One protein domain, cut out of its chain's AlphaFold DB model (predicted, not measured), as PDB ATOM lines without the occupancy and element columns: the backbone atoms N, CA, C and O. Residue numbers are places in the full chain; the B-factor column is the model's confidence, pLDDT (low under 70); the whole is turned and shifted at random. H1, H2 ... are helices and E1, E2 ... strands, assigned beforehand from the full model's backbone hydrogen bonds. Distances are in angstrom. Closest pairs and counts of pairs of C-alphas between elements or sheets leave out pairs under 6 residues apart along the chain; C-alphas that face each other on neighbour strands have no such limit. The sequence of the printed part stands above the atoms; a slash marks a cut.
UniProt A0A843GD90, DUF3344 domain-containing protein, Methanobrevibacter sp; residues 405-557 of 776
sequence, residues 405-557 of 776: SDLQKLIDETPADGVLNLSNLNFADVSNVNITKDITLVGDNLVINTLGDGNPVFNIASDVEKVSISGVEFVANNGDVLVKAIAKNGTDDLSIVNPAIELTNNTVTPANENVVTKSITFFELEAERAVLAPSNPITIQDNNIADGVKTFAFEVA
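Overview. This is residues 405 to 557 of the 776 residues of the protein "DUF3344 domain-containing protein" of Methanobrevibacter sp (UniProt A0A843GD90). The chain is wound in stacked turns, a solenoid whose strands make two sheets face to face, with helix H1 capping the end of the stack where the first turn lies. Going along it, E1, E2 and E3 make the first turn, followed by E4 and E5, by E6 and E7, by E8, E9 and E10, and by E11 and E12; in each turn the chain passes from the one sheet to the other. The printed part has 153 residues with one named helix and then twelve named strands, E1 to E12, and its class is mostly strand. E1, E2, E4, E6, E8, E9 and E11 form a branched sheet, and the other sheet runs E3, E5, E7, E10, E12; neighbour strands are parallel in both. The whole is compact and rounded, with a radius of gyration of the C-alphas of 14.8 A and spans of 45 by 35 by 27 A.

Along the chain. H1 is residues 405 to 413, 12.3 A long, and its C-alpha 405 is at (7.810, 6.921, -18.823). E1 is residues 418 to 421 and E2 is residues 426 to 430. E2 runs on into E3, residues 433 to 435, across a break of 2 residues at 100 degrees. E4, residues 439 to 450, is the longest strand by residues, 21.0 A from first to last C-alpha; it begins at (2.328, 23.403, -17.693) and bends by 105 degrees at residue 445. E5 is residues 456 to 460. E6, residues 466 to 476, is 24.5 A long and bends by 79 degrees at residue 471. E7 is residues 481 to 489, 22.4 A long. E8, residues 500 to 504, runs on into E9, residues 507 to 510, across a break of 2 residues at 72 degrees. E10 is residues 521 to 527, 16.2 A long, and E11 is residues 538 to 541. E12, residues 550 to 556, is 16.9 A long and ends with C-alpha 556 at (13.081, 24.185, -40.577).

Arrangement. In the branched sheet, E1 and E2 lie on one side of E4, beside its residues 439 to 443 and 446 to 450, and E6 lies on the other side. N 440 and O 418 are 2.9 A apart, within hydrogen-bond range, as are N 449 and O 427 at 2.9 A. E4 and E6 are parallel at 13 degrees, with N 441 and O 468 at 2.8 A. E8 and E9 lie on the other side of E6 from E4, with N 469 and O 502 at 2.8 A and N 474 and O 507 at 2.8 A. E11 is the parallel neighbour of E8, with N 539 and O 501 at 2.8 A. In the other sheet, E3 and E12 are the edge strands. Within hydrogen-bond range across its neighbour pairs are N 435 and O 459 for E3 and E5 at 2.8 A, N 484 and O 458 for E5 and E7 at 2.8 A, N 487 and O 526 for E7 and E10 at 2.8 A, and N 522 and O 550 for E10 and E12 at 2.8 A. The two sheets, each strongly twisted, form a sandwich, two sheets face to face, with the facing parts 9.1 A centre to centre and their best planes 27 degrees apart. H1 is on the branched sheet at a height over the sheet of 7.6 A, and only grazes the other one. The closest C-alphas of H1 and E3 are those of Gln 408 and Val 433, 5.6 A apart. In H1 every O i to N i+4 pair is within hydrogen-bond range.

Size, cuts and confidence. The two C-alphas farthest apart, those of Asp 492 and Glu 513, are 46.4 A apart. The printed part has no cut and no long link. The links E7 to E8, E9 to E10, E10 to E11 and E11 to E12 are short, and the others are tight. The mean pLDDT of the printed part is 90.5; residues 492 to 495, residues 530 to 533 and residue 557 are under 70.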
ATOM      1  N   SER A 405       9.229   7.299 -18.853       96.12
ATOM      2  CA  SER A 405       7.810   6.921 -18.823       96.12
ATOM      3  C   SER A 405       7.107   7.448 -17.573       96.12
ATOM      4  O   SER A 405       5.936   7.821 -17.632       96.12
ATOM      5  N   ASP A 406       7.822   7.493 -16.453       95.94
ATOM      6  CA  ASP A 406       7.317   8.011 -15.186       95.94
ATOM      7  C   ASP A 406       7.150   9.529 -15.248       95.94
ATOM      8  O   ASP A 406       6.104  10.060 -14.877       95.94
ATOM      9  N   LEU A 407       8.132  10.226 -15.829       97.38
ATOM     10  CA  LEU A 407       8.047  11.664 -16.078       97.38
ATOM     11  C   LEU A 407       6.897  12.020 -17.035       97.38
ATOM     12  O   LEU A 407       6.159  12.971 -16.775       97.38
ATOM     13  N   GLN A 408       6.692  11.239 -18.104       98.06
ATOM     14  CA  GLN A 408       5.533  11.405 -18.990       98.06
ATOM     15  C   GLN A 408       4.216  11.227 -18.225       98.06
ATOM     16  O   GLN A 408       3.321  12.052 -18.378       98.06
ATOM     17  N   LYS A 409       4.105  10.197 -17.374       97.00
ATOM     18  CA  LYS A 409       2.899   9.949 -16.573       97.00
ATOM     19  C   LYS A 409       2.590  11.119 -15.631       97.00
ATOM     20  O   LYS A 409       1.451  11.576 -15.606       97.00
ATOM     21  N   LEU A 410       3.587  11.650 -14.918       97.31
ATOM     22  CA  LEU A 410       3.404  12.820 -14.046       97.31
ATOM     23  C   LEU A 410       2.936  14.058 -14.822       97.31
ATOM     24  O   LEU A 410       2.046  14.784 -14.371       97.31
ATOM     25  N   ILE A 411       3.505  14.292 -16.008       97.81
ATOM     26  CA  ILE A 411       3.062  15.365 -16.905       97.81
ATOM     27  C   ILE A 411       1.618  15.117 -17.341       97.81
ATOM     28  O   ILE A 411       0.809  16.038 -17.271       97.81
ATOM     29  N   ASP A 412       1.257  13.896 -17.733       97.38
ATOM     30  CA  ASP A 412      -0.087  13.528 -18.189       97.38
ATOM     31  C   ASP A 412      -1.149  13.650 -17.079       97.38
ATOM     32  O   ASP A 412      -2.255  14.121 -17.358       97.38
ATOM     33  N   GLU A 413      -0.803  13.340 -15.828       96.88
ATOM     34  CA  GLU A 413      -1.675  13.458 -14.647       96.88
ATOM     35  C   GLU A 413      -1.814  14.904 -14.129       96.88
ATOM     36  O   GLU A 413      -2.853  15.264 -13.572       96.88
ATOM     37  N   THR A 414      -0.823  15.772 -14.365       97.50
ATOM     38  CA  THR A 414      -0.888  17.194 -13.975       97.50
ATOM     39  C   THR A 414      -1.983  17.938 -14.765       97.50
ATOM     40  O   THR A 414      -2.019  17.833 -15.992       97.50
ATOM     41  N   PRO A 415      -2.882  18.720 -14.137       97.00
ATOM     42  CA  PRO A 415      -3.868  19.528 -14.865       97.00
ATOM     43  C   PRO A 415      -3.230  20.522 -15.853       97.00
ATOM     44  O   PRO A 415      -2.094  20.948 -15.664       97.00
ATOM     45  N   ALA A 416      -3.968  20.928 -16.893       95.88
ATOM     46  CA  ALA A 416      -3.551  22.054 -17.737       95.88
ATOM     47  C   ALA A 416      -3.448  23.346 -16.899       95.88
ATOM     48  O   ALA A 416      -4.197  23.510 -15.934       95.88
ATOM     49  N   ASP A 417      -2.486  24.208 -17.240       95.44
ATOM     50  CA  ASP A 417      -1.990  25.337 -16.429       95.44
ATOM     51  C   ASP A 417      -1.421  24.939 -15.045       95.44
ATOM     52  O   ASP A 417      -1.106  25.794 -14.215       95.44
ATOM     53  N   GLY A 418      -1.261  23.638 -14.780       97.31
ATOM     54  CA  GLY A 418      -0.780  23.113 -13.509       97.31
ATOM     55  C   GLY A 418       0.716  23.334 -13.269       97.31
ATOM     56  O   GLY A 418       1.518  23.493 -14.194       97.31
ATOM     57  N   VAL A 419       1.096  23.291 -11.990       98.06
ATOM     58  CA  VAL A 419       2.495  23.257 -11.550       98.06
ATOM     59  C   VAL A 419       2.844  21.825 -11.157       98.06
ATOM     60  O   VAL A 419       2.289  21.302 -10.193       98.06
ATOM     61  N   LEU A 420       3.770  21.209 -11.888       97.69
ATOM     62  CA  LEU A 420       4.351  19.914 -11.552       97.69
ATOM     63  C   LEU A 420       5.677  20.146 -10.821       97.69
ATOM     64  O   LEU A 420       6.656  20.609 -11.411       97.69
ATOM     65  N   ASN A 421       5.684  19.841  -9.524       96.12
ATOM     66  CA  ASN A 421       6.880  19.868  -8.693       96.12
ATOM     67  C   ASN A 421       7.588  18.505  -8.766       96.12
ATOM     68  O   ASN A 421       6.979  17.475  -8.496       96.12
ATOM     69  N   LEU A 422       8.865  18.527  -9.137       95.25
ATOM     70  CA  LEU A 422       9.745  17.376  -9.346       95.25
ATOM     71  C   LEU A 422      11.013  17.468  -8.471       95.25
ATOM     72  O   LEU A 422      12.034  16.861  -8.785       95.25
ATOM     73  N   SER A 423      10.978  18.290  -7.421       91.56
ATOM     74  CA  SER A 423      12.141  18.556  -6.567       91.56
ATOM     75  C   SER A 423      12.661  17.289  -5.879       91.56
ATOM     76  O   SER A 423      11.877  16.444  -5.453       91.56
ATOM     77  N   ASN A 424      13.983  17.197  -5.730       87.44
ATOM     78  CA  ASN A 424      14.725  16.080  -5.134       87.44
ATOM     79  C   ASN A 424      14.543  14.718  -5.843       87.44
ATOM     80  O   ASN A 424      14.808  13.676  -5.247       87.44
ATOM     81  N   LEU A 425      14.112  14.710  -7.110       90.81
ATOM     82  CA  LEU A 425      14.063  13.509  -7.949       90.81
ATOM     83  C   LEU A 425      15.306  13.407  -8.846       90.81
ATOM     84  O   LEU A 425      15.842  14.414  -9.309       90.81
ATOM     85  N   ASN A 426      15.725  12.178  -9.147       92.56
ATOM     86  CA  ASN A 426      16.799  11.880 -10.093       92.56
ATOM     87  C   ASN A 426      16.279  10.898 -11.149       92.56
ATOM     88  O   ASN A 426      16.054   9.732 -10.839       92.56
ATOM     89  N   PHE A 427      16.057  11.364 -12.378       95.25
ATOM     90  CA  PHE A 427      15.567  10.524 -13.470       95.25
ATOM     91  C   PHE A 427      16.722   9.935 -14.285       95.25
ATOM     92  O   PHE A 427      17.677  10.638 -14.632       95.25
ATOM     93  N   ALA A 428      16.595   8.660 -14.650       93.75
ATOM     94  CA  ALA A 428      17.522   7.962 -15.537       93.75
ATOM     95  C   ALA A 428      17.006   7.906 -16.984       93.75
ATOM     96  O   ALA A 428      15.797   7.837 -17.230       93.75
ATOM     97  N   ASP A 429      17.946   7.882 -17.935       92.44
ATOM     98  CA  ASP A 429      17.716   7.523 -19.341       92.44
ATOM     99  C   ASP A 429      16.554   8.277 -20.024       92.44
ATOM    100  O   ASP A 429      15.758   7.716 -20.785       92.44
ATOM    101  N   VAL A 430      16.444   9.586 -19.775       97.69
ATOM    102  CA  VAL A 430      15.316  10.386 -20.264       97.69
ATOM    103  C   VAL A 430      15.503  10.818 -21.722       97.69
ATOM    104  O   VAL A 430      16.483  11.474 -22.085       97.69
ATOM    105  N   SER A 431      14.512  10.497 -22.558       96.81
ATOM    106  CA  SER A 431      14.277  11.090 -23.880       96.81
ATOM    107  C   SER A 431      12.779  11.066 -24.221       96.81
ATOM    108  O   SER A 431      12.003  10.359 -23.581       96.81
ATOM    109  N   ASN A 432      12.373  11.796 -25.264       96.31
ATOM    110  CA  ASN A 432      11.047  11.710 -25.892       96.31
ATOM    111  C   ASN A 432       9.832  12.018 -24.989       96.31
ATOM    112  O   ASN A 432       8.719  11.588 -25.293       96.31
ATOM    113  N   VAL A 433      10.006  12.808 -23.927       98.56
ATOM    114  CA  VAL A 433       8.897  13.279 -23.082       98.56
ATOM    115  C   VAL A 433       8.108  14.349 -23.836       98.56
ATOM    116  O   VAL A 433       8.686  15.289 -24.380       98.56
ATOM    117  N   ASN A 434       6.784  14.225 -23.891       98.19
ATOM    118  CA  ASN A 434       5.895  15.079 -24.678       98.19
ATOM    119  C   ASN A 434       5.088  16.011 -23.773       98.19
ATOM    120  O   ASN A 434       4.400  15.561 -22.860       98.19
ATOM    121  N   ILE A 435       5.118  17.305 -24.084       98.31
ATOM    122  CA  ILE A 435       4.329  18.340 -23.414       98.31
ATOM    123  C   ILE A 435       3.267  18.826 -24.404       98.31
ATOM    124  O   ILE A 435       3.569  19.481 -25.404       98.31
ATOM    125  N   THR A 436       2.015  18.448 -24.145       97.44
ATOM    126  CA  THR A 436       0.860  18.617 -25.051       97.44
ATOM    127  C   THR A 436      -0.210  19.573 -24.516       97.44
ATOM    128  O   THR A 436      -1.260  19.732 -25.136       97.44
ATOM    129  N   LYS A 437       0.063  20.213 -23.377       97.62
ATOM    130  CA  LYS A 437      -0.806  21.139 -22.641       97.62
ATOM    131  C   LYS A 437       0.044  22.160 -21.891       97.62
ATOM    132  O   LYS A 437       1.242  21.937 -21.700       97.62
ATOM    133  N   ASP A 438      -0.590  23.237 -21.453       98.06
ATOM    134  CA  ASP A 438       0.061  24.281 -20.669       98.06
ATOM    135  C   ASP A 438       0.488  23.735 -19.305       98.06
ATOM    136  O   ASP A 438      -0.296  23.059 -18.632       98.06
ATOM    137  N   ILE A 439       1.746  23.967 -18.920       98.31
ATOM    138  CA  ILE A 439       2.328  23.403 -17.693       98.31
ATOM    139  C   ILE A 439       3.546  24.207 -17.216       98.31
ATOM    140  O   ILE A 439       4.307  24.771 -18.009       98.31
ATOM    141  N   THR A 440       3.755  24.220 -15.901       98.44
ATOM    142  CA  THR A 440       4.977  24.717 -15.254       98.44
ATOM    143  C   THR A 440       5.693  23.556 -14.568       98.44
ATOM    144  O   THR A 440       5.153  22.979 -13.629       98.44
ATOM    145  N   LEU A 441       6.907  23.227 -15.009       98.19
ATOM    146  CA  LEU A 441       7.796  22.272 -14.348       98.19
ATOM    147  C   LEU A 441       8.739  23.020 -13.395       98.19
ATOM    148  O   LEU A 441       9.417  23.974 -13.799       98.19
ATOM    149  N   VAL A 442       8.797  22.572 -12.143       97.56
ATOM    150  CA  VAL A 442       9.692  23.108 -11.107       97.56
ATOM    151  C   VAL A 442      10.447  21.951 -10.475       97.56
ATOM    152  O   VAL A 442       9.822  21.020  -9.979       97.56
ATOM    153  N   GLY A 443      11.774  22.012 -10.453       92.94
ATOM    154  CA  GLY A 443      12.594  21.085  -9.683       92.94
ATOM    155  C   GLY A 443      13.677  21.826  -8.917       92.94
ATOM    156  O   GLY A 443      14.515  22.471  -9.528       92.94
ATOM    157  N   ASP A 444      13.671  21.733  -7.594       90.25
ATOM    158  CA  ASP A 444      14.824  22.057  -6.754       90.25
ATOM    159  C   ASP A 444      15.615  20.763  -6.509       90.25
ATOM    160  O   ASP A 444      15.019  19.740  -6.177       90.25
ATOM    161  N   ASN A 445      16.927  20.759  -6.747       88.56
ATOM    162  CA  ASN A 445      17.763  19.542  -6.797       88.56
ATOM    163  C   ASN A 445      17.221  18.416  -7.716       88.56
ATOM    164  O   ASN A 445      17.435  17.236  -7.443       88.56
ATOM    165  N   LEU A 446      16.499  18.758  -8.792       94.94
ATOM    166  CA  LEU A 446      16.065  17.791  -9.806       94.94
ATOM    167  C   LEU A 446      17.211  17.485 -10.771       94.94
ATOM    168  O   LEU A 446      17.711  18.394 -11.435       94.94
ATOM    169  N   VAL A 447      17.533  16.204 -10.936       96.12
ATOM    170  CA  VAL A 447      18.492  15.718 -11.935       96.12
ATOM    171  C   VAL A 447      17.766  14.924 -13.024       96.12
ATOM    172  O   VAL A 447      16.929  14.066 -12.744       96.12
ATOM    173  N   ILE A 448      18.089  15.206 -14.286       97.81
ATOM    174  CA  ILE A 448      17.653  14.448 -15.462       97.81
ATOM    175  C   ILE A 448      18.894  13.972 -16.218       97.81
ATOM    176  O   ILE A 448      19.555  14.753 -16.909       97.81
ATOM    177  N   ASN A 449      19.183  12.674 -16.125       97.00
ATOM    178  CA  ASN A 449      20.191  12.016 -16.949       97.00
ATOM    179  C   ASN A 449      19.579  11.688 -18.311       97.00
ATOM    180  O   ASN A 449      18.540  11.031 -18.396       97.00
ATOM    181  N   THR A 450      20.192  12.175 -19.386       97.00
ATOM    182  CA  THR A 450      19.658  11.984 -20.738       97.00
ATOM    183  C   THR A 450      20.071  10.636 -21.325       97.00
ATOM    184  O   THR A 450      21.184  10.165 -21.098       97.00
ATOM    185  N   LEU A 451      19.214  10.041 -22.161       94.62
ATOM    186  CA  LEU A 451      19.510   8.756 -22.817       94.62
ATOM    187  C   LEU A 451      20.640   8.836 -23.869       94.62
ATOM    188  O   LEU A 451      21.230   7.820 -24.234       94.62
ATOM    189  N   GLY A 452      20.932  10.024 -24.414       90.75
ATOM    190  CA  GLY A 452      21.966  10.195 -25.444       90.75
ATOM    191  C   GLY A 452      21.642   9.565 -26.807       90.75
ATOM    192  O   GLY A 452      22.548   9.309 -27.602       90.75
ATOM    193  N   ASP A 453      20.364   9.299 -27.096       89.12
ATOM    194  CA  ASP A 453      19.899   8.677 -28.345       89.12
ATOM    195  C   ASP A 453      19.759   9.665 -29.524       89.12
ATOM    196  O   ASP A 453      19.519   9.255 -30.664       89.12
ATOM    197  N   GLY A 454      19.945  10.964 -29.264       82.56
ATOM    198  CA  GLY A 454      19.802  12.050 -30.232       82.56
ATOM    199  C   GLY A 454      18.356  12.498 -30.479       82.56
ATOM    200  O   GLY A 454      18.136  13.337 -31.356       82.56
ATOM    201  N   ASN A 455      17.381  11.972 -29.732       89.56
ATOM    202  CA  ASN A 455      16.035  12.533 -29.675       89.56
ATOM    203  C   ASN A 455      15.971  13.681 -28.651       89.56
ATOM    204  O   ASN A 455      16.815  13.758 -27.754       89.56
ATOM    205  N   PRO A 456      14.979  14.587 -28.739       95.50
ATOM    206  CA  PRO A 456      14.825  15.623 -27.731       95.50
ATOM    207  C   PRO A 456      14.342  15.057 -26.393       95.50
ATOM    208  O   PRO A 456      13.487  14.168 -26.380       95.50
ATOM    209  N   VAL A 457      14.838  15.599 -25.276       98.12
ATOM    210  CA  VAL A 457      14.404  15.209 -23.921       98.12
ATOM    211  C   VAL A 457      12.954  15.637 -23.704       98.12
ATOM    212  O   VAL A 457      12.100  14.777 -23.505       98.12
ATOM    213  N   PHE A 458      12.660  16.934 -23.853       98.62
ATOM    214  CA  PHE A 458      11.297  17.472 -23.871       98.62
ATOM    215  C   PHE A 458      10.869  17.908 -25.280       98.62
ATOM    216  O   PHE A 458      11.584  18.646 -25.959       98.62
ATOM    217  N   ASN A 459       9.666  17.505 -25.692       98.12
ATOM    218  CA  ASN A 459       9.025  17.826 -26.967       98.12
ATOM    219  C   ASN A 459       7.722  18.593 -26.710       98.12
ATOM    220  O   ASN A 459       6.703  18.010 -26.343       98.12
ATOM    221  N   ILE A 460       7.753  19.908 -26.901       98.50
ATOM    222  CA  ILE A 460       6.616  20.805 -26.693       98.50
ATOM    223  C   ILE A 460       5.823  20.924 -27.998       98.50
ATOM    224  O   ILE A 460       6.335  21.387 -29.025       98.50
ATOM    225  N   ALA A 461       4.562  20.499 -27.948       96.88
ATOM    226  CA  ALA A 461       3.661  20.506 -29.090       96.88
ATOM    227  C   ALA A 461       3.277  21.931 -29.526       96.88
ATOM    228  O   ALA A 461       3.220  22.867 -28.732       96.88
ATOM    229  N   SER A 462       2.933  22.079 -30.805       92.62
ATOM    230  CA  SER A 462       2.603  23.368 -31.433       92.62
ATOM    231  C   SER A 462       1.251  23.972 -31.035       92.62
ATOM    232  O   SER A 462       0.838  25.009 -31.556       92.62
ATOM    233  N   ASP A 463       0.526  23.273 -30.172       91.69
ATOM    234  CA  ASP A 463      -0.862  23.531 -29.794       91.69
ATOM    235  C   ASP A 463      -0.974  24.009 -28.339       91.69
ATOM    236  O   ASP A 463      -2.074  24.280 -27.874       91.69
ATOM    237  N   VAL A 464       0.173  24.143 -27.666       95.75
ATOM    238  CA  VAL A 464       0.338  24.649 -26.302       95.75
ATOM    239  C   VAL A 464       0.487  26.174 -26.330       95.75
ATOM    240  O   VAL A 464       1.179  26.712 -27.200       95.75
ATOM    241  N   GLU A 465      -0.138  26.882 -25.390       95.69
ATOM    242  CA  GLU A 465      -0.037  28.337 -25.253       95.69
ATOM    243  C   GLU A 465       1.204  28.755 -24.449       95.69
ATOM    244  O   GLU A 465       1.913  29.670 -24.881       95.69
ATOM    245  N   LYS A 466       1.514  28.083 -23.329       96.50
ATOM    246  CA  LYS A 466       2.672  28.349 -22.459       96.50
ATOM    247  C   LYS A 466       3.285  27.077 -21.850       96.50
ATOM    248  O   LYS A 466       2.604  26.277 -21.221       96.50
ATOM    249  N   VAL A 467       4.616  26.975 -21.892       98.44
ATOM    250  CA  VAL A 467       5.395  26.043 -21.055       98.44
ATOM    251  C   VAL A 467       6.471  26.795 -20.278       98.44
ATOM    252  O   VAL A 467       7.184  27.629 -20.840       98.44
ATOM    253  N   SER A 468       6.617  26.464 -18.996       98.31
ATOM    254  CA  SER A 468       7.739  26.901 -18.160       98.31
ATOM    255  C   SER A 468       8.499  25.691 -17.617       98.31
ATOM    256  O   SER A 468       7.871  24.744 -17.154       98.31
ATOM    257  N   ILE A 469       9.834  25.711 -17.655       98.44
ATOM    258  CA  ILE A 469      10.706  24.664 -17.101       98.44
ATOM    259  C   ILE A 469      11.805  25.332 -16.279       98.44
ATOM    260  O   ILE A 469      12.566  26.156 -16.802       98.44
ATOM    261  N   SER A 470      11.876  24.989 -14.992       98.00
ATOM    262  CA  SER A 470      12.755  25.674 -14.049       98.00
ATOM    263  C   SER A 470      13.465  24.764 -13.052       98.00
ATOM    264  O   SER A 470      12.874  23.815 -12.538       98.00
ATOM    265  N   GLY A 471      14.732  25.094 -12.776       97.00
ATOM    266  CA  GLY A 471      15.577  24.446 -11.761       97.00
ATOM    267  C   GLY A 471      16.145  23.062 -12.123       97.00
ATOM    268  O   GLY A 471      16.858  22.463 -11.327       97.00
ATOM    269  N   VAL A 472      15.889  22.561 -13.335       98.06
ATOM    270  CA  VAL A 472      16.341  21.233 -13.779       98.06
ATOM    271  C   VAL A 472      17.859  21.211 -13.997       98.06
ATOM    272  O   VAL A 472      18.372  22.029 -14.764       98.06
ATOM    273  N   GLU A 473      18.580  20.245 -13.425       98.12
ATOM    274  CA  GLU A 473      19.911  19.858 -13.906       98.12
ATOM    275  C   GLU A 473      19.795  18.791 -15.003       98.12
ATOM    276  O   GLU A 473      19.359  17.666 -14.768       98.12
ATOM    277  N   PHE A 474      20.216  19.139 -16.217       98.19
ATOM    278  CA  PHE A 474      20.333  18.217 -17.342       98.19
ATOM    279  C   PHE A 474      21.763  17.680 -17.443       98.19
ATOM    280  O   PHE A 474      22.670  18.405 -17.867       98.19
ATOM    281  N   VAL A 475      21.939  16.396 -17.133       97.81
ATOM    282  CA  VAL A 475      23.198  15.661 -17.298       97.81
ATOM    283  C   VAL A 475      23.223  15.089 -18.719       97.81
ATOM    284  O   VAL A 475      22.636  14.048 -19.011       97.81
ATOM    285  N   ALA A 476      23.839  15.844 -19.630       96.75
ATOM    286  CA  ALA A 476      23.628  15.750 -21.073       96.75
ATOM    287  C   ALA A 476      24.747  15.021 -21.842       96.75
ATOM    288  O   ALA A 476      25.940  15.132 -21.542       96.75
ATOM    289  N   ASN A 477      24.349  14.334 -22.910       96.62
ATOM    290  CA  ASN A 477      25.155  13.469 -23.763       96.62
ATOM    291  C   ASN A 477      25.413  14.068 -25.163       96.62
ATOM    292  O   ASN A 477      24.994  15.170 -25.514       96.62
ATOM    293  N   ASN A 478      26.196  13.361 -25.983       90.56
ATOM    294  CA  ASN A 478      26.614  13.843 -27.304       90.56
ATOM    295  C   ASN A 478      25.447  13.933 -28.305       90.56
ATOM    296  O   ASN A 478      24.999  12.921 -28.830       90.56
ATOM    297  N   GLY A 479      25.089  15.160 -28.696       87.75
ATOM    298  CA  GLY A 479      24.092  15.436 -29.737       87.75
ATOM    299  C   GLY A 479      22.686  15.751 -29.226       87.75
ATOM    300  O   GLY A 479      21.813  15.993 -30.053       87.75
ATOM    301  N   ASP A 480      22.487  15.794 -27.909       95.88
ATOM    302  CA  ASP A 480      21.175  16.007 -27.298       95.88
ATOM    303  C   ASP A 480      20.531  17.350 -27.653       95.88
ATOM    304  O   ASP A 480      21.198  18.384 -27.788       95.88
ATOM    305  N   VAL A 481      19.199  17.333 -27.700       95.88
ATOM    306  CA  VAL A 481      18.341  18.521 -27.673       95.88
ATOM    307  C   VAL A 481      17.537  18.464 -26.375       95.88
ATOM    308  O   VAL A 481      16.716  17.573 -26.198       95.88
ATOM    309  N   LEU A 482      17.772  19.370 -25.430       97.88
ATOM    310  CA  LEU A 482      17.167  19.247 -24.094       97.88
ATOM    311  C   LEU A 482      15.696  19.690 -24.088       97.88
ATOM    312  O   LEU A 482      14.831  19.000 -23.556       97.88
ATOM    313  N   VAL A 483      15.379  20.796 -24.757       98.50
ATOM    314  CA  VAL A 483      14.001  21.260 -24.944       98.50
ATOM    315  C   VAL A 483      13.782  21.600 -26.413       98.50
ATOM    316  O   VAL A 483      14.457  22.469 -26.962       98.50
ATOM    317  N   LYS A 484      12.813  20.948 -27.053       97.81
ATOM    318  CA  LYS A 484      12.341  21.273 -28.401       97.81
ATOM    319  C   LYS A 484      10.922  21.824 -28.337       97.81
ATOM    320  O   LYS A 484      10.068  21.223 -27.697       97.81
ATOM    321  N   ALA A 485      10.647  22.916 -29.043       97.00
ATOM    322  CA  ALA A 485       9.293  23.414 -29.277       97.00
ATOM    323  C   ALA A 485       8.987  23.497 -30.776       97.00
ATOM    324  O   ALA A 485       9.847  23.868 -31.575       97.00
ATOM    325  N   ILE A 486       7.747  23.182 -31.152       93.88
ATOM    326  CA  ILE A 486       7.268  23.261 -32.536       93.88
ATOM    327  C   ILE A 486       6.399  24.514 -32.698       93.88
ATOM    328  O   ILE A 486       5.499  24.754 -31.899       93.88
ATOM    329  N   ALA A 487       6.631  25.308 -33.741       90.88
ATOM    330  CA  ALA A 487       5.832  26.486 -34.069       90.88
ATOM    331  C   ALA A 487       4.936  26.260 -35.297       90.88
ATOM    332  O   ALA A 487       5.363  25.724 -36.322       90.88
ATOM    333  N   LYS A 488       3.698  26.754 -35.214       90.38
ATOM    334  CA  LYS A 488       2.751  26.805 -36.334       90.38
ATOM    335  C   LYS A 488       3.081  27.940 -37.296       90.38
ATOM    336  O   LYS A 488       3.720  28.932 -36.946       90.38
ATOM    337  N   ASN A 489       2.538  27.846 -38.502       82.88
ATOM    338  CA  ASN A 489       2.457  28.977 -39.419       82.88
ATOM    339  C   ASN A 489       1.500  30.045 -38.859       82.88
ATOM    340  O   ASN A 489       0.349  29.737 -38.550       82.88
ATOM    341  N   GLY A 490       1.964  31.292 -38.741       74.31
ATOM    342  CA  GLY A 490       1.124  32.429 -38.360       74.31
ATOM    343  C   GLY A 490       0.186  32.913 -39.471       74.31
ATOM    344  O   GLY A 490       0.214  32.427 -40.607       74.31
ATOM    345  N   THR A 491      -0.661  33.889 -39.133       73.00
ATOM    346  CA  THR A 491      -1.772  34.376 -39.975       73.00
ATOM    347  C   THR A 491      -1.348  35.143 -41.228       73.00
ATOM    348  O   THR A 491      -2.152  35.294 -42.146       73.00
ATOM    349  N   ASP A 492      -0.111  35.631 -41.279       64.94
ATOM    350  CA  ASP A 492       0.526  36.165 -42.485       64.94
ATOM    351  C   ASP A 492       1.690  35.257 -42.915       64.94
ATOM    352  O   ASP A 492       2.091  34.363 -42.175       64.94
ATOM    353  N   ASP A 493       2.252  35.463 -44.108       58.12
ATOM    354  CA  ASP A 493       3.379  34.661 -44.625       58.12
ATOM    355  C   ASP A 493       4.727  34.941 -43.933       58.12
ATOM    356  O   ASP A 493       5.762  34.436 -44.363       58.12
ATOM    357  N   LEU A 494       4.706  35.748 -42.869       61.66
ATOM    358  CA  LEU A 494       5.835  36.477 -42.292       61.66
ATOM    359  C   LEU A 494       6.018  36.199 -40.787       61.66
ATOM    360  O   LEU A 494       6.907  36.771 -40.157       61.66
ATOM    361  N   SER A 495       5.187  35.324 -40.218       67.19
ATOM    362  CA  SER A 495       5.142  34.992 -38.794       67.19
ATOM    363  C   SER A 495       5.087  33.484 -38.547       67.19
ATOM    364  O   SER A 495       4.628  32.693 -39.385       67.19
ATOM    365  N   ILE A 496       5.543  33.093 -37.359       78.44
ATOM    366  CA  ILE A 496       5.320  31.772 -36.772       78.44
ATOM    367  C   ILE A 496       4.666  31.944 -35.396       78.44
ATOM    368  O   ILE A 496       4.966  32.898 -34.678       78.44
ATOM    369  N   VAL A 497       3.769  31.029 -35.041       87.31
ATOM    370  CA  VAL A 497       3.108  30.985 -33.733       87.31
ATOM    371  C   VAL A 497       3.717  29.834 -32.950       87.31
ATOM    372  O   VAL A 497       3.392  28.669 -33.169       87.31
ATOM    373  N   ASN A 498       4.665  30.176 -32.090       91.69
ATOM    374  CA  ASN A 498       5.270  29.293 -31.100       91.69
ATOM    375  C   ASN A 498       4.443  29.291 -29.802       91.69
ATOM    376  O   ASN A 498       3.792  30.296 -29.513       91.69
ATOM    377  N   PRO A 499       4.532  28.246 -28.966       94.62
ATOM    378  CA  PRO A 499       4.187  28.353 -27.548       94.62
ATOM    379  C   PRO A 499       5.021  29.455 -26.877       94.62
ATOM    380  O   PRO A 499       6.166  29.698 -27.278       94.62
ATOM    381  N   ALA A 500       4.486  30.117 -25.855       93.75
ATOM    382  CA  ALA A 500       5.292  30.933 -24.956       93.75
ATOM    383  C   ALA A 500       6.215  30.011 -24.143       93.75
ATOM    384  O   ALA A 500       5.746  29.062 -23.519       93.75
ATOM    385  N   ILE A 501       7.522  30.267 -24.167       97.00
ATOM    386  CA  ILE A 501       8.532  29.405 -23.538       97.00
ATOM    387  C   ILE A 501       9.269  30.178 -22.450       97.00
ATOM    388  O   ILE A 501       9.748  31.285 -22.693       97.00
ATOM    389  N   GLU A 502       9.408  29.572 -21.277       96.25
ATOM    390  CA  GLU A 502      10.156  30.107 -20.142       96.25
ATOM    391  C   GLU A 502      11.117  29.035 -19.604       96.25
ATOM    392  O   GLU A 502      10.688  28.016 -19.078       96.25
ATOM    393  N   LEU A 503      12.426  29.241 -19.782       96.00
ATOM    394  CA  LEU A 503      13.487  28.355 -19.291       96.00
ATOM    395  C   LEU A 503      14.365  29.139 -18.311       96.00
ATOM    396  O   LEU A 503      15.121  30.025 -18.731       96.00
ATOM    397  N   THR A 504      14.253  28.842 -17.015       93.88
ATOM    398  CA  THR A 504      14.874  29.627 -15.932       93.88
ATOM    399  C   THR A 504      15.603  28.762 -14.907       93.88
ATOM    400  O   THR A 504      15.147  27.678 -14.565       93.88
ATOM    401  N   ASN A 505      16.733  29.234 -14.375       95.56
ATOM    402  CA  ASN A 505      17.479  28.559 -13.295       95.56
ATOM    403  C   ASN A 505      17.913  27.101 -13.579       95.56
ATOM    404  O   ASN A 505      18.284  26.388 -12.652       95.56
ATOM    405  N   ASN A 506      17.873  26.632 -14.830       97.62
ATOM    406  CA  ASN A 506      18.277  25.269 -15.181       97.62
ATOM    407  C   ASN A 506      19.804  25.175 -15.300       97.62
ATOM    408  O   ASN A 506      20.463  26.127 -15.730       97.62
ATOM    409  N   THR A 507      20.362  24.009 -14.996       98.12
ATOM    410  CA  THR A 507      21.782  23.690 -15.181       98.12
ATOM    411  C   THR A 507      21.948  22.699 -16.333       98.12
ATOM    412  O   THR A 507      21.119  21.814 -16.520       98.12
ATOM    413  N   VAL A 508      23.006  22.841 -17.135       97.38
ATOM    414  CA  VAL A 508      23.360  21.870 -18.185       97.38
ATOM    415  C   VAL A 508      24.809  21.444 -18.008       97.38
ATOM    416  O   VAL A 508      25.720  22.224 -18.302       97.38
ATOM    417  N   THR A 509      25.015  20.206 -17.567       96.50
ATOM    418  CA  THR A 509      26.320  19.590 -17.302       96.50
ATOM    419  C   THR A 509      26.603  18.463 -18.306       96.50
ATOM    420  O   THR A 509      25.689  17.765 -18.737       96.50
ATOM    421  N   PRO A 510      27.857  18.275 -18.760       95.62
ATOM    422  CA  PRO A 510      28.213  17.130 -19.593       95.62
ATOM    423  C   PRO A 510      28.252  15.846 -18.754       95.62
ATOM    424  O   PRO A 510      28.939  15.807 -17.737       95.62
ATOM    425  N   ALA A 511      27.615  14.771 -19.227       94.56
ATOM    426  CA  ALA A 511      27.547  13.483 -18.525       94.56
ATOM    427  C   ALA A 511      28.916  12.848 -18.207       94.56
ATOM    428  O   ALA A 511      29.027  12.019 -17.309       94.56
ATOM    429  N   ASN A 512      29.969  13.198 -18.954       93.69
ATOM    430  CA  ASN A 512      31.366  12.867 -18.649       93.69
ATOM    431  C   ASN A 512      32.331  13.685 -19.532       93.69
ATOM    432  O   ASN A 512      31.924  14.375 -20.469       93.69
ATOM    433  N   GLU A 513      33.635  13.554 -19.279       92.75
ATOM    434  CA  GLU A 513      34.714  14.256 -19.996       92.75
ATOM    435  C   GLU A 513      34.775  14.008 -21.521       92.75
ATOM    436  O   GLU A 513      35.377  14.801 -22.247       92.75
ATOM    437  N   ASN A 514      34.139  12.947 -22.038       93.00
ATOM    438  CA  ASN A 514      34.112  12.637 -23.475       93.00
ATOM    439  C   ASN A 514      32.955  13.330 -24.222       93.00
ATOM    440  O   ASN A 514      32.841  13.210 -25.450       93.00
ATOM    441  N   VAL A 515      32.082  14.052 -23.511       94.19
ATOM    442  CA  VAL A 515      30.962  14.779 -24.112       94.19
ATOM    443  C   VAL A 515      31.460  16.054 -24.796       94.19
ATOM    444  O   VAL A 515      32.036  16.967 -24.209       94.19
ATOM    445  N   VAL A 516      31.197  16.136 -26.094       90.06
ATOM    446  CA  VAL A 516      31.540  17.260 -26.955       90.06
ATOM    447  C   VAL A 516      30.436  18.309 -26.823       90.06
ATOM    448  O   VAL A 516      29.515  18.335 -27.636       90.06
ATOM    449  N   THR A 517      30.533  19.192 -25.825       81.69
ATOM    450  CA  THR A 517      29.491  20.179 -25.442       81.69
ATOM    451  C   THR A 517      28.842  20.921 -26.619       81.69
ATOM    452  O   THR A 517      27.624  21.007 -26.709       81.69
ATOM    453  N   LYS A 518      29.636  21.352 -27.608       82.81
ATOM    454  CA  LYS A 518      29.181  21.979 -28.873       82.81
ATOM    455  C   LYS A 518      28.251  21.137 -29.764       82.81
ATOM    456  O   LYS A 518      27.768  21.644 -30.779       82.81
ATOM    457  N   SER A 519      28.044  19.860 -29.449       86.06
ATOM    458  CA  SER A 519      27.036  19.008 -30.086       86.06
ATOM    459  C   SER A 519      25.646  19.216 -29.478       86.06
ATOM    460  O   SER A 519      24.684  19.249 -30.242       86.06
ATOM    461  N   ILE A 520      25.563  19.494 -28.172       89.00
ATOM    462  CA  ILE A 520      24.325  19.693 -27.406       89.00
ATOM    463  C   ILE A 520      23.635  20.999 -27.815       89.00
ATOM    464  O   ILE A 520      24.284  21.998 -28.165       89.00
ATOM    465  N   THR A 521      22.307  20.986 -27.780       88.75
ATOM    466  CA  THR A 521      21.424  22.147 -27.888       88.75
ATOM    467  C   THR A 521      20.528  22.202 -26.648       88.75
ATOM    468  O   THR A 521      19.837  21.235 -26.351       88.75
ATOM    469  N   PHE A 522      20.508  23.328 -25.927       91.94
ATOM    470  CA  PHE A 522      19.607  23.502 -24.783       91.94
ATOM    471  C   PHE A 522      18.163  23.720 -25.250       91.94
ATOM    472  O   PHE A 522      17.301  22.912 -24.921       91.94
ATOM    473  N   PHE A 523      17.912  24.741 -26.078       94.62
ATOM    474  CA  PHE A 523      16.593  24.989 -26.667       94.62
ATOM    475  C   PHE A 523      16.613  24.965 -28.204       94.62
ATOM    476  O   PHE A 523      17.412  25.659 -28.835       94.62
ATOM    477  N   GLU A 524      15.710  24.202 -28.815       93.56
ATOM    478  CA  GLU A 524      15.450  24.169 -30.257       93.56
ATOM    479  C   GLU A 524      14.024  24.645 -30.558       93.56
ATOM    480  O   GLU A 524      13.056  24.133 -29.998       93.56
ATOM    481  N   LEU A 525      13.885  25.588 -31.491       89.38
ATOM    482  CA  LEU A 525      12.596  25.958 -32.075       89.38
ATOM    483  C   LEU A 525      12.513  25.426 -33.510       89.38
ATOM    484  O   LEU A 525      13.280  25.848 -34.376       89.38
ATOM    485  N   GLU A 526      11.566  24.534 -33.775       89.75
ATOM    486  CA  GLU A 526      11.298  23.990 -35.108       89.75
ATOM    487  C   GLU A 526      10.064  24.656 -35.732       89.75
ATOM    488  O   GLU A 526       9.043  24.829 -35.071       89.75
ATOM    489  N   ALA A 527      10.128  25.019 -37.015       84.56
ATOM    490  CA  ALA A 527       8.990  25.581 -37.750       84.56
ATOM    491  C   ALA A 527       8.953  25.103 -39.210       84.56
ATOM    492  O   ALA A 527       9.994  24.875 -39.820       84.56
ATOM    493  N   GLU A 528       7.772  25.016 -39.830       77.38
ATOM    494  CA  GLU A 528       7.677  24.719 -41.275       77.38
ATOM    495  C   GLU A 528       8.228  25.862 -42.149       77.38
ATOM    496  O   GLU A 528       8.796  25.656 -43.228       77.38
ATOM    497  N   ARG A 529       8.061  27.105 -41.682       70.56
ATOM    498  CA  ARG A 529       8.557  28.313 -42.346       70.56
ATOM    499  C   ARG A 529       9.991  28.612 -41.935       70.56
ATOM    500  O   ARG A 529      10.337  28.609 -40.761       70.56
ATOM    501  N   ALA A 530      10.807  29.032 -42.902       65.31
ATOM    502  CA  ALA A 530      12.149  29.573 -42.666       65.31
ATOM    503  C   ALA A 530      12.115  31.028 -42.132       65.31
ATOM    504  O   ALA A 530      12.831  31.898 -42.631       65.31
ATOM    505  N   VAL A 531      11.244  31.281 -41.151       60.56
ATOM    506  CA  VAL A 531      10.882  32.593 -40.604       60.56
ATOM    507  C   VAL A 531      11.099  32.559 -39.095       60.56
ATOM    508  O   VAL A 531      10.325  31.951 -38.365       60.56
ATOM    509  N   LEU A 532      12.144  33.235 -38.619       64.38
ATOM    510  CA  LEU A 532      12.413  33.392 -37.188       64.38
ATOM    511  C   LEU A 532      11.759  34.689 -36.683       64.38
ATOM    512  O   LEU A 532      12.429  35.687 -36.414       64.38
ATOM    513  N   ALA A 533      10.427  34.670 -36.632       69.12
ATOM    514  CA  ALA A 533       9.582  35.747 -36.119       69.12
ATOM    515  C   ALA A 533       8.512  35.156 -35.175       69.12
ATOM    516  O   ALA A 533       7.353  35.030 -35.578       69.12
ATOM    517  N   PRO A 534       8.915  34.720 -33.961       74.81
ATOM    518  CA  PRO A 534       7.996  34.192 -32.954       74.81
ATOM    519  C   PRO A 534       6.982  35.258 -32.524       74.81
ATOM    520  O   PRO A 534       7.364  36.390 -32.223       74.81
ATOM    521  N   SER A 535       5.694  34.905 -32.506       82.25
ATOM    522  CA  SER A 535       4.624  35.789 -32.021       82.25
ATOM    523  C   SER A 535       4.528  35.833 -30.496       82.25
ATOM    524  O   SER A 535       4.083  36.838 -29.947       82.25
ATOM    525  N   ASN A 536       4.942  34.755 -29.824       84.81
ATOM    526  CA  ASN A 536       4.863  34.590 -28.374       84.81
ATOM    527  C   ASN A 536       6.267  34.645 -27.746       84.81
ATOM    528  O   ASN A 536       7.246  34.284 -28.409       84.81
ATOM    529  N   PRO A 537       6.402  35.102 -26.487       84.50
ATOM    530  CA  PRO A 537       7.704  35.294 -25.856       84.50
ATOM    531  C   PRO A 537       8.473  33.979 -25.682       84.50
ATOM    532  O   PRO A 537       7.898  32.933 -25.389       84.50
ATOM    533  N   ILE A 538       9.794  34.059 -25.838       88.88
ATOM    534  CA  ILE A 538      10.742  32.984 -25.535       88.88
ATOM    535  C   ILE A 538      11.774  33.586 -24.582       88.88
ATOM    536  O   ILE A 538      12.574  34.435 -24.982       88.88
ATOM    537  N   THR A 539      11.727  33.164 -23.324       84.69
ATOM    538  CA  THR A 539      12.555  33.660 -22.225       84.69
ATOM    539  C   THR A 539      13.534  32.568 -21.815       84.69
ATOM    540  O   THR A 539      13.124  31.492 -21.389       84.69
ATOM    541  N   ILE A 540      14.833  32.844 -21.942       86.94
ATOM    542  CA  ILE A 540      15.916  31.955 -21.504       86.94
ATOM    543  C   ILE A 540      16.879  32.803 -20.677       86.94
ATOM    544  O   ILE A 540      17.670  33.565 -21.236       86.94
ATOM    545  N   GLN A 541      16.776  32.717 -19.353       83.38
ATOM    546  CA  GLN A 541      17.519  33.564 -18.413       83.38
ATOM    547  C   GLN A 541      17.959  32.765 -17.186       83.38
ATOM    548  O   GLN A 541      17.373  31.735 -16.877       83.38
ATOM    549  N   ASP A 542      19.012  33.227 -16.513       90.31
ATOM    550  CA  ASP A 542      19.481  32.679 -15.230       90.31
ATOM    551  C   ASP A 542      19.862  31.177 -15.247       90.31
ATOM    552  O   ASP A 542      20.018  30.553 -14.205       90.31
ATOM    553  N   ASN A 543      20.065  30.587 -16.434       90.38
ATOM    554  CA  ASN A 543      20.487  29.192 -16.599       90.38
ATOM    555  C   ASN A 543      22.023  29.058 -16.559       90.38
ATOM    556  O   ASN A 543      22.737  29.819 -17.218       90.38
ATOM    557  N   ASN A 544      22.527  28.037 -15.865       92.94
ATOM    558  CA  ASN A 544      23.945  27.687 -15.783       92.94
ATOM    559  C   ASN A 544      24.316  26.657 -16.866       92.94
ATOM    560  O   ASN A 544      24.190  25.449 -16.677       92.94
ATOM    561  N   ILE A 545      24.742  27.134 -18.036       91.19
ATOM    562  CA  ILE A 545      24.960  26.298 -19.225       91.19
ATOM    563  C   ILE A 545      26.460  26.076 -19.459       91.19
ATOM    564  O   ILE A 545      27.198  27.044 -19.646       91.19
ATOM    565  N   ALA A 546      26.903  24.814 -19.513       87.88
ATOM    566  CA  ALA A 546      28.306  24.462 -19.747       87.88
ATOM    567  C   ALA A 546      28.897  25.039 -21.051       87.88
ATOM    568  O   ALA A 546      28.250  25.110 -22.103       87.88
ATOM    569  N   ASP A 547      30.186  25.390 -20.990       83.38
ATOM    570  CA  ASP A 547      30.904  26.063 -22.072       83.38
ATOM    571  C   ASP A 547      30.823  25.306 -23.408       83.38
ATOM    572  O   ASP A 547      31.220  24.145 -23.554       83.38
ATOM    573  N   GLY A 548      30.342  26.012 -24.432       78.19
ATOM    574  CA  GLY A 548      30.228  25.518 -25.802       78.19
ATOM    575  C   GLY A 548      28.882  24.886 -26.164       78.19
ATOM    576  O   GLY A 548      28.631  24.751 -27.362       78.19
ATOM    577  N   VAL A 549      28.010  24.559 -25.201       79.56
ATOM    578  CA  VAL A 549      26.626  24.123 -25.479       79.56
ATOM    579  C   VAL A 549      25.879  25.203 -26.272       79.56
ATOM    580  O   VAL A 549      26.016  26.401 -26.015       79.56
ATOM    581  N   LYS A 550      25.068  24.802 -27.261       83.94
ATOM    582  CA  LYS A 550      24.249  25.755 -28.027       83.94
ATOM    583  C   LYS A 550      23.018  26.143 -27.209       83.94
ATOM    584  O   LYS A 550      22.082  25.358 -27.117       83.94
ATOM    585  N   THR A 551      22.976  27.358 -26.662       82.81
ATOM    586  CA  THR A 551      21.806  27.854 -25.908       82.81
ATOM    587  C   THR A 551      20.518  27.841 -26.738       82.81
ATOM    588  O   THR A 551      19.460  27.527 -26.205       82.81
ATOM    589  N   PHE A 552      20.605  28.156 -28.036       83.12
ATOM    590  CA  PHE A 552      19.460  28.207 -28.944       83.12
ATOM    591  C   PHE A 552      19.793  27.687 -30.351       83.12
ATOM    592  O   PHE A 552      20.843  28.026 -30.907       83.12
ATOM    593  N   ALA A 553      18.868  26.932 -30.946       77.31
ATOM    594  CA  ALA A 553      18.843  26.556 -32.357       77.31
ATOM    595  C   ALA A 553      17.462  26.829 -32.984       77.31
ATOM    596  O   ALA A 553      16.438  26.783 -32.305       77.31
ATOM    597  N   PHE A 554      17.440  27.091 -34.293       78.38
ATOM    598  CA  PHE A 554      16.211  27.223 -35.078       78.38
ATOM    599  C   PHE A 554      16.293  26.325 -36.312       78.38
ATOM    600  O   PHE A 554      17.176  26.522 -37.152       78.38
ATOM    601  N   GLU A 555      15.372  25.370 -36.419       79.06
ATOM    602  CA  GLU A 555      15.341  24.358 -37.476       79.06
ATOM    603  C   GLU A 555      14.066  24.448 -38.325       79.06
ATOM    604  O   GLU A 555      13.021  24.923 -37.880       79.06
ATOM    605  N   VAL A 556      14.166  24.025 -39.592       73.38
ATOM    606  CA  VAL A 556      13.081  24.185 -40.577       73.38
ATOM    607  C   VAL A 556      12.553  22.832 -41.049       73.38
ATOM    608  O   VAL A 556      13.182  22.154 -41.871       73.38
ATOM    609  N   ALA A 557      11.363  22.469 -40.577       64.88
ATOM    610  CA  ALA A 557      10.685  21.226 -40.914       64.88
ATOM    611  C   ALA A 557      10.146  21.239 -42.359       64.88
ATOM    612  O   ALA A 557       9.290  22.034 -42.726       64.88
TER     613      ALA A 557